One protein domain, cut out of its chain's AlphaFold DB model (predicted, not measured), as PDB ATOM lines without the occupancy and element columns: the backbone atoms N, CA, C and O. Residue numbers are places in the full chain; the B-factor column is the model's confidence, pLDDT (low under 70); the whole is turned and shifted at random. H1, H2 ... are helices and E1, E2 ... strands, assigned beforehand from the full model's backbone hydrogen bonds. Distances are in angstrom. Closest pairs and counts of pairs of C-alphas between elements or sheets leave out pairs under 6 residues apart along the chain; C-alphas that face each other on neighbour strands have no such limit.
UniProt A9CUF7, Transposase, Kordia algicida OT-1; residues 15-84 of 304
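Overview. This is residues 15 to 84 of the 304 residues of the protein "Transposase" of Kordia algicida OT-1 (UniProt A9CUF7). What would one see first? From residue 15, a long arm with a loop folded back on itself at its far end, residues 15 to 28, leads through residues 29 to 42 to a head of three crossed helices, H1, H2 and H3. The arm makes much of the length, and of it residues 36 to 41 stand free. What are the make-up and size? The printed part has 70 residues, with one named strand and three named helices in the order E1, H1, H2, H3; the class is mostly helix, as helices hold 34 and strands 3 of the 37 residues in named elements. It is only just extended, close to loose, with a radius of gyration of the C-alphas of 16.9 A, and spans 52 by 23 by 17 A.

Along the chain. Where is the strand? E1 is residues 26 to 28, beginning at C-alpha 26 (57.572, -122.427, 74.566). Where are the helices? H1, residues 43 to 56, is 19.9 A long. H2 is residues 58 to 67, 14.6 A, and H3 is residues 74 to 83, 14.2 A, ending at C-alpha 83 (53.280, -96.264, 85.490).

Arrangement. What pairs with E1? It pairs with no named strand, but residues 15 to 16 pair antiparallel with its residues 26 to 27. E1 is apart from H1, H2 and H3. How do the helices meet? H1, with residues 49 to 53 alone, touches H2 at a steep tilt of 59 degrees, opposite ways; their closest C-alphas, of Ala 53 and Thr 61, are 5.5 A apart. With residues 49 to 54 alone it touches H3, about perpendicular at 81 degrees; the closest C-alphas, of Ala 53 and Cys 77, are 5.9 A apart. H2 and H3 touch at a steep tilt of 59 degrees, opposite ways, the closest C-alphas being those of Gly 58 and Asp 74, 4.0 A apart. Are the helix backbones complete? In H1, H2 and H3 every O i to N i+4 pair is within hydrogen-bond range.

Size, cuts and confidence. Which C-alphas are farthest apart? Those of Ser 20 and Ser 67, at 52.5 A. Which links are long? E1 to H1 is a long link of 14 residues, H1 to H2 is tight, and H2 to H3 is short. Is anything cut or uncertain? The printed part has no cut; its mean pLDDT is 92.3, and no printed residue is under 70.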
ATOM      1  N   PHE A  15      60.240-121.138  69.463       93.75
ATOM      2  CA  PHE A  15      61.116-122.211  69.908       93.75
ATOM      3  C   PHE A  15      60.394-123.098  70.922       93.75
ATOM      4  O   PHE A  15      59.555-122.619  71.696       93.75
ATOM      5  N   HIS A  16      60.754-124.380  70.921       94.56
ATOM      6  CA  HIS A  16      60.303-125.368  71.892       94.56
ATOM      7  C   HIS A  16      61.505-125.908  72.678       94.56
ATOM      8  O   HIS A  16      62.486-126.353  72.087       94.56
ATOM      9  N   CYS A  17      61.449-125.855  74.008       94.50
ATOM     10  CA  CYS A  17      62.483-126.397  74.882       94.50
ATOM     11  C   CYS A  17      62.275-127.906  75.059       94.50
ATOM     12  O   CYS A  17      61.209-128.342  75.499       94.50
ATOM     13  N   LEU A  18      63.300-128.697  74.736       94.62
ATOM     14  CA  LEU A  18      63.253-130.160  74.823       94.62
ATOM     15  C   LEU A  18      63.547-130.695  76.232       94.62
ATOM     16  O   LEU A  18      63.200-131.830  76.539       94.62
ATOM     17  N   THR A  19      64.124-129.885  77.121       95.06
ATOM     18  CA  THR A  19      64.443-130.289  78.497       95.06
ATOM     19  C   THR A  19      63.171-130.628  79.273       95.06
ATOM     20  O   THR A  19      62.280-129.782  79.400       95.06
ATOM     21  N   SER A  20      63.080-131.847  79.814       90.56
ATOM     22  CA  SER A  20      61.910-132.381  80.535       90.56
ATOM     23  C   SER A  20      61.442-131.461  81.667       90.56
ATOM     24  O   SER A  20      60.282-131.055  81.657       90.56
ATOM     25  N   ASN A  21      62.366-131.025  82.524       93.25
ATOM     26  CA  ASN A  21      62.091-130.241  83.736       93.25
ATOM     27  C   ASN A  21      62.058-128.715  83.524       93.25
ATOM     28  O   ASN A  21      62.038-127.955  84.490       93.25
ATOM     29  N   CYS A  22      62.078-128.225  82.279       92.75
ATOM     30  CA  CYS A  22      62.024-126.785  82.032       92.75
ATOM     31  C   CYS A  22      60.598-126.243  82.257       92.75
ATOM     32  O   CYS A  22      59.676-126.675  81.556       92.75
ATOM     33  N   PRO A  23      60.401-125.236  83.134       92.69
ATOM     34  CA  PRO A  23      59.083-124.643  83.379       92.69
ATOM     35  C   PRO A  23      58.559-123.843  82.176       92.69
ATOM     36  O   PRO A  23      57.377-123.511  82.104       92.69
ATOM     37  N   ARG A  24      59.423-123.521  81.204       90.00
ATOM     38  CA  ARG A  24      59.077-122.760  80.001       90.00
ATOM     39  C   ARG A  24      59.355-123.567  78.734       90.00
ATOM     40  O   ARG A  24      60.394-123.418  78.097       90.00
ATOM     41  N   LYS A  25      58.372-124.366  78.319       91.88
ATOM     42  CA  LYS A  25      58.445-125.191  77.099       91.88
ATOM     43  C   LYS A  25      58.398-124.395  75.802       91.88
ATOM     44  O   LYS A  25      58.997-124.815  74.825       91.88
ATOM     45  N   ILE A  26      57.722-123.246  75.776       92.19
ATOM     46  CA  ILE A  26      57.572-122.427  74.566       92.19
ATOM     47  C   ILE A  26      58.081-121.010  74.824       92.19
ATOM     48  O   ILE A  26      57.712-120.346  75.801       92.19
ATOM     49  N   PHE A  27      58.904-120.512  73.910       91.00
ATOM     50  CA  PHE A  27      59.338-119.122  73.903       91.00
ATOM     51  C   PHE A  27      59.505-118.611  72.475       91.00
ATOM     52  O   PHE A  27      59.603-119.379  71.525       91.00
ATOM     53  N   THR A  28      59.476-117.296  72.316       90.75
ATOM     54  CA  THR A  28      59.642-116.637  71.022       90.75
ATOM     55  C   THR A  28      60.898-115.784  71.028       90.75
ATOM     56  O   THR A  28      61.333-115.314  72.085       90.75
ATOM     57  N   GLU A  29      61.468-115.585  69.844       90.88
ATOM     58  CA  GLU A  29      62.548-114.632  69.609       90.88
ATOM     59  C   GLU A  29      62.199-113.259  70.194       90.88
ATOM     60  O   GLU A  29      61.079-112.755  70.052       90.88
ATOM     61  N   ARG A  30      63.158-112.666  70.911       89.12
ATOM     62  CA  ARG A  30      62.969-111.409  71.632       89.12
ATOM     63  C   ARG A  30      63.696-110.282  70.917       89.12
ATOM     64  O   ARG A  30      64.903-110.330  70.735       89.12
ATOM     65  N   PHE A  31      62.963-109.215  70.630       89.38
ATOM     66  CA  PHE A  31      63.493-107.974  70.063       89.38
ATOM     67  C   PHE A  31      63.601-106.903  71.156       89.38
ATOM     68  O   PHE A  31      63.070-105.801  71.025       89.38
ATOM     69  N   SER A  32      64.253-107.249  72.271       88.25
ATOM     70  CA  SER A  32      64.257-106.465  73.520       88.25
ATOM     71  C   SER A  32      64.812-105.048  73.370       88.25
ATOM     72  O   SER A  32      64.411-104.160  74.117       88.25
ATOM     73  N   LYS A  33      65.673-104.806  72.372       89.75
ATOM     74  CA  LYS A  33      66.176-103.463  72.038       89.75
ATOM     75  C   LYS A  33      65.068-102.495  71.591       89.75
ATOM     76  O   LYS A  33      65.228-101.287  71.738       89.75
ATOM     77  N   HIS A  34      63.955-103.000  71.050       90.50
ATOM     78  CA  HIS A  34      62.916-102.172  70.422       90.50
ATOM     79  C   HIS A  34      61.496-102.431  70.929       90.50
ATOM     80  O   HIS A  34      60.662-101.527  70.849       90.50
ATOM     81  N   PHE A  35      61.205-103.637  71.419       90.19
ATOM     82  CA  PHE A  35      59.865-104.063  71.805       90.19
ATOM     83  C   PHE A  35      59.890-104.741  73.171       90.19
ATOM     84  O   PHE A  35      60.629-105.700  73.402       90.19
ATOM     85  N   LEU A  36      59.024-104.273  74.067       87.31
ATOM     86  CA  LEU A  36      58.746-104.968  75.319       87.31
ATOM     87  C   LEU A  36      57.729-106.103  75.083       87.31
ATOM     88  O   LEU A  36      56.896-106.004  74.175       87.31
ATOM     89  N   PRO A  37      57.744-107.171  75.902       85.25
ATOM     90  CA  PRO A  37      56.761-108.248  75.813       85.25
ATOM     91  C   PRO A  37      55.316-107.729  75.813       85.25
ATOM     92  O   PRO A  37      54.979-106.816  76.566       85.25
ATOM     93  N   TYR A  38      54.462-108.329  74.975       84.88
ATOM     94  CA  TYR A  38      53.035-107.997  74.825       84.88
ATOM     95  C   TYR A  38      52.727-106.563  74.347       84.88
ATOM     96  O   TYR A  38      51.560-106.175  74.289       84.88
ATOM     97  N   ARG A  39      53.737-105.763  73.970       87.50
ATOM     98  CA  ARG A  39      53.520-104.424  73.410       87.50
ATOM     99  C   ARG A  39      53.312-104.479  71.901       87.50
ATOM    100  O   ARG A  39      53.996-105.207  71.192       87.50
ATOM    101  N   ARG A  40      52.386-103.645  71.422       88.44
ATOM    102  CA  ARG A  40      52.097-103.421  69.992       88.44
ATOM    103  C   ARG A  40      52.724-102.128  69.454       88.44
ATOM    104  O   ARG A  40      52.382-101.674  68.373       88.44
ATOM    105  N   THR A  41      53.615-101.516  70.226       89.12
ATOM    106  CA  THR A  41      54.303-100.264  69.895       89.12
ATOM    107  C   THR A  41      55.779-100.388  70.242       89.12
ATOM    108  O   THR A  41      56.131-101.085  71.196       89.12
ATOM    109  N   THR A  42      56.643 -99.700  69.496       91.56
ATOM    110  CA  THR A  42      58.077 -99.642  69.814       91.56
ATOM    111  C   THR A  42      58.313 -98.871  71.110       91.56
ATOM    112  O   THR A  42      57.623 -97.889  71.389       91.56
ATOM    113  N   THR A  43      59.340 -99.244  71.873       92.38
ATOM    114  CA  THR A  43      59.771 -98.524  73.081       92.38
ATOM    115  C   THR A  43      60.085 -97.057  72.783       92.38
ATOM    116  O   THR A  43      59.781 -96.182  73.591       92.38
ATOM    117  N   ARG A  44      60.640 -96.764  71.597       92.00
ATOM    118  CA  ARG A  44      60.892 -95.391  71.133       92.00
ATOM    119  C   ARG A  44      59.594 -94.584  71.044       92.00
ATOM    120  O   ARG A  44      59.536 -93.484  71.579       92.00
ATOM    121  N   LEU A  45      58.555 -95.142  70.419       91.19
ATOM    122  CA  LEU A  45      57.252 -94.489  70.307       91.19
ATOM    123  C   LEU A  45      56.583 -94.304  71.674       91.19
ATOM    124  O   LEU A  45      56.006 -93.252  71.936       91.19
ATOM    125  N   GLU A  46      56.680 -95.302  72.561       91.44
ATOM    126  CA  GLU A  46      56.142 -95.186  73.923       91.44
ATOM    127  C   GLU A  46      56.797 -94.038  74.700       91.44
ATOM    128  O   GLU A  46      56.080 -93.276  75.347       91.44
ATOM    129  N   LYS A  47      58.125 -93.878  74.592       92.12
ATOM    130  CA  LYS A  47      58.869 -92.772  75.215       92.12
ATOM    131  C   LYS A  47      58.439 -91.409  74.670       92.12
ATOM    132  O   LYS A  47      58.200 -90.501  75.458       92.12
ATOM    133  N   SER A  48      58.286 -91.271  73.349       92.00
ATOM    134  CA  SER A  48      57.828 -90.015  72.738       92.00
ATOM    135  C   SER A  48      56.423 -89.626  73.203       92.00
ATOM    136  O   SER A  48      56.204 -88.485  73.595       92.00
ATOM    137  N   ILE A  49      55.485 -90.581  73.226       92.88
ATOM    138  CA  ILE A  49      54.123 -90.331  73.720       92.88
ATOM    139  C   ILE A  49      54.146 -89.955  75.204       92.88
ATOM    140  O   ILE A  49      53.445 -89.030  75.599       92.88
ATOM    141  N   LEU A  50      54.939 -90.650  76.028       94.69
ATOM    142  CA  LEU A  50      55.044 -90.341  77.456       94.69
ATOM    143  C   LEU A  50      55.591 -88.926  77.690       94.69
ATOM    144  O   LEU A  50      55.051 -88.220  78.530       94.69
ATOM    145  N   SER A  51      56.598 -88.496  76.926       94.25
ATOM    146  CA  SER A  51      57.146 -87.138  77.022       94.25
ATOM    147  C   SER A  51      56.088 -86.074  76.728       94.25
ATOM    148  O   SER A  51      55.942 -85.139  77.503       94.25
ATOM    149  N   ILE A  52      55.296 -86.241  75.663       94.00
ATOM    150  CA  ILE A  52      54.199 -85.312  75.338       94.00
ATOM    151  C   ILE A  52      53.118 -85.351  76.432       94.00
ATOM    152  O   ILE A  52      52.570 -84.316  76.817       94.00
ATOM    153  N   ALA A  53      52.829 -86.543  76.959       96.19
ATOM    154  CA  ALA A  53      51.827 -86.752  77.998       96.19
ATOM    155  C   ALA A  53      52.194 -86.126  79.342       96.19
ATOM    156  O   ALA A  53      51.301 -85.600  80.004       96.19
ATOM    157  N   LEU A  54      53.466 -86.145  79.735       94.56
ATOM    158  CA  LEU A  54      53.925 -85.496  80.964       94.56
ATOM    159  C   LEU A  54      53.761 -83.971  80.902       94.56
ATOM    160  O   LEU A  54      53.349 -83.373  81.889       94.56
ATOM    161  N   GLU A  55      53.987 -83.368  79.734       94.06
ATOM    162  CA  GLU A  55      53.865 -81.917  79.535       94.06
ATOM    163  C   GLU A  55      52.411 -81.448  79.365       94.06
ATOM    164  O   GLU A  55      52.032 -80.365  79.804       94.06
ATOM    165  N   THR A  56      51.578 -82.251  78.694       94.56
ATOM    166  CA  THR A  56      50.255 -81.795  78.225       94.56
ATOM    167  C   THR A  56      49.063 -82.535  78.837       94.56
ATOM    168  O   THR A  56      47.919 -82.098  78.703       94.56
ATOM    169  N   GLY A  57      49.292 -83.661  79.516       95.12
ATOM    170  CA  GLY A  57      48.237 -84.548  80.004       95.12
ATOM    171  C   GLY A  57      47.553 -85.366  78.896       95.12
ATOM    172  O   GLY A  57      47.895 -85.293  77.718       95.12
ATOM    173  N   GLY A  58      46.561 -86.183  79.273       95.62
ATOM    174  CA  GLY A  58      45.958 -87.194  78.388       95.62
ATOM    175  C   GLY A  58      45.232 -86.633  77.157       95.62
ATOM    176  O   GLY A  58      45.616 -86.937  76.029       95.62
ATOM    177  N   ASN A  59      44.207 -85.798  77.363       96.69
ATOM    178  CA  ASN A  59      43.334 -85.309  76.282       96.69
ATOM    179  C   ASN A  59      44.075 -84.467  75.235       96.69
ATOM    180  O   ASN A  59      43.795 -84.557  74.039       96.69
ATOM    181  N   ILE A  60      45.018 -83.628  75.674       96.62
ATOM    182  CA  ILE A  60      45.813 -82.801  74.760       96.62
ATOM    183  C   ILE A  60      46.793 -83.686  73.987       96.62
ATOM    184  O   ILE A  60      46.899 -83.543  72.768       96.62
ATOM    185  N   THR A  61      47.418 -84.664  74.653       96.25
ATOM    186  CA  THR A  61      48.279 -85.642  73.979       96.25
ATOM    187  C   THR A  61      47.533 -86.407  72.902       96.25
ATOM    188  O   THR A  61      48.068 -86.543  71.811       96.25
ATOM    189  N   GLU A  62      46.315 -86.888  73.151       96.25
ATOM    190  CA  GLU A  62      45.525 -87.596  72.133       96.25
ATOM    191  C   GLU A  62      45.298 -86.731  70.885       96.25
ATOM    192  O   GLU A  62      45.541 -87.176  69.759       96.25
ATOM    193  N   ARG A  63      44.912 -85.463  71.079       94.94
ATOM    194  CA  ARG A  63      44.699 -84.511  69.981       94.94
ATOM    195  C   ARG A  63      45.976 -84.244  69.182       94.94
ATOM    196  O   ARG A  63      45.937 -84.322  67.956       94.94
ATOM    197  N   ILE A  64      47.086 -83.953  69.863       93.00
ATOM    198  CA  ILE A  64      48.387 -83.683  69.226       93.00
ATOM    199  C   ILE A  64      48.907 -84.933  68.522       93.00
ATOM    200  O   ILE A  64      49.350 -84.880  67.381       93.00
ATOM    201  N   SER A  65      48.833 -86.086  69.182       91.69
ATOM    202  CA  SER A  65      49.385 -87.328  68.642       91.69
ATOM    203  C   SER A  65      48.634 -87.750  67.374       91.69
ATOM    204  O   SER A  65      49.254 -88.202  66.413       91.69
ATOM    205  N   LYS A  66      47.316 -87.501  67.307       91.31
ATOM    206  CA  LYS A  66      46.524 -87.684  66.083       91.31
ATOM    207  C   LYS A  66      46.989 -86.771  64.941       91.31
ATOM    208  O   LYS A  66      47.074 -87.250  63.815       91.31
ATOM    209  N   SER A  67      47.316 -85.501  65.205       89.31
ATOM    210  CA  SER A  67      47.760 -84.571  64.152       89.31
ATOM    211  C   SER A  67      49.170 -84.861  63.631       89.31
ATOM    212  O   SER A  67      49.481 -84.484  62.507       89.31
ATOM    213  N   ILE A  68      50.006 -85.567  64.401       88.44
ATOM    214  CA  ILE A  68      51.360 -85.985  63.989       88.44
ATOM    215  C   ILE A  68      51.439 -87.452  63.519       88.44
ATOM    216  O   ILE A  68      52.536 -88.003  63.414       88.44
ATOM    217  N   GLY A  69      50.300 -88.098  63.238       88.06
ATOM    218  CA  GLY A  69      50.251 -89.453  62.666       88.06
ATOM    219  C   GLY A  69      50.535 -90.594  63.652       88.06
ATOM    220  O   GLY A  69      50.932 -91.683  63.246       88.06
ATOM    221  N   ILE A  70      50.356 -90.356  64.955       88.75
ATOM    222  CA  ILE A  70      50.580 -91.325  66.039       88.75
ATOM    223  C   ILE A  70      49.301 -91.419  66.892       88.75
ATOM    224  O   ILE A  70      49.248 -90.896  68.003       88.75
ATOM    225  N   PRO A  71      48.214 -92.047  66.416       89.69
ATOM    226  CA  PRO A  71      46.975 -92.091  67.189       89.69
ATOM    227  C   PRO A  71      47.163 -92.851  68.516       89.69
ATOM    228  O   PRO A  71      47.562 -94.017  68.535       89.69
ATOM    229  N   VAL A  72      46.845 -92.198  69.638       93.00
ATOM    230  CA  VAL A  72      46.835 -92.783  70.989       93.00
ATOM    231  C   VAL A  72      45.684 -92.184  71.793       93.00
ATOM    232  O   VAL A  72      45.403 -90.997  71.667       93.00
ATOM    233  N   ARG A  73      45.020 -93.003  72.614       95.12
ATOM    234  CA  ARG A  73      43.934 -92.552  73.496       95.12
ATOM    235  C   ARG A  73      44.473 -91.900  74.765       95.12
ATOM    236  O   ARG A  73      45.463 -92.384  75.324       95.12
ATOM    237  N   ASP A  74      43.763 -90.903  75.278       96.75
ATOM    238  CA  ASP A  74      44.039 -90.231  76.549       96.75
ATOM    239  C   ASP A  74      44.251 -91.233  77.701       96.75
ATOM    240  O   ASP A  74      45.235 -91.148  78.436       96.75
ATOM    241  N   THR A  75      43.394 -92.252  77.800       96.81
ATOM    242  CA  THR A  75      43.427 -93.274  78.855       96.81
ATOM    243  C   THR A  75      44.731 -94.069  78.857       96.81
ATOM    244  O   THR A  75      45.249 -94.429  79.917       96.81
ATOM    245  N   ILE A  76      45.310 -94.315  77.676       93.19
ATOM    246  CA  ILE A  76      46.617 -94.967  77.535       93.19
ATOM    247  C   ILE A  76      47.719 -94.024  78.017       93.19
ATOM    248  O   ILE A  76      48.617 -94.467  78.735       93.19
ATOM    249  N   CYS A  77      47.646 -92.740  77.660       95.50
ATOM    250  CA  CYS A  77      48.593 -91.721  78.106       95.50
ATOM    251  C   CYS A  77      48.583 -91.586  79.632       95.50
ATOM    252  O   CYS A  77      49.630 -91.726  80.258       95.50
ATOM    253  N   ILE A  78      47.407 -91.439  80.245       96.56
ATOM    254  CA  ILE A  78      47.254 -91.353  81.703       96.56
ATOM    255  C   ILE A  78      47.794 -92.613  82.388       96.56
ATOM    256  O   ILE A  78      48.595 -92.522  83.317       96.56
ATOM    257  N   ARG A  79      47.446 -93.808  81.891       94.12
ATOM    258  CA  ARG A  79      47.976 -95.074  82.428       94.12
ATOM    259  C   ARG A  79      49.499 -95.166  82.305       94.12
ATOM    260  O   ARG A  79      50.123 -95.812  83.141       94.12
ATOM    261  N   ARG A  80      50.100 -94.573  81.270       92.31
ATOM    262  CA  ARG A  80      51.561 -94.508  81.109       92.31
ATOM    263  C   ARG A  80      52.195 -93.529  82.089       92.31
ATOM    264  O   ARG A  80      53.189 -93.910  82.686       92.31
ATOM    265  N   ILE A  81      51.602 -92.353  82.302       95.06
ATOM    266  CA  ILE A  81      52.063 -91.391  83.316       95.06
ATOM    267  C   ILE A  81      52.076 -92.058  84.697       95.06
ATOM    268  O   ILE A  81      53.114 -92.084  85.345       95.06
ATOM    269  N   TYR A  82      50.973 -92.697  85.104       93.81
ATOM    270  CA  TYR A  82      50.886 -93.383  86.403       93.81
ATOM    271  C   TYR A  82      51.872 -94.544  86.576       93.81
ATOM    272  O   TYR A  82      52.209 -94.902  87.698       93.81
ATOM    273  N   LYS A  83      52.293 -95.176  85.476       91.75
ATOM    274  CA  LYS A  83      53.280 -96.264  85.490       91.75
ATOM    275  C   LYS A  83      54.709 -95.775  85.292       91.75
ATOM    276  O   LYS A  83      55.620 -96.603  85.306       91.75
ATOM    277  N   SER A  84      54.902 -94.485  85.030       91.81
ATOM    278  CA  SER A  84      56.234 -93.922  84.899       91.81
ATOM    279  C   SER A  84      56.926 -94.017  86.253       91.81
ATOM    280  O   SER A  84      56.301 -93.688  87.263       91.81
TER     281      SER A  84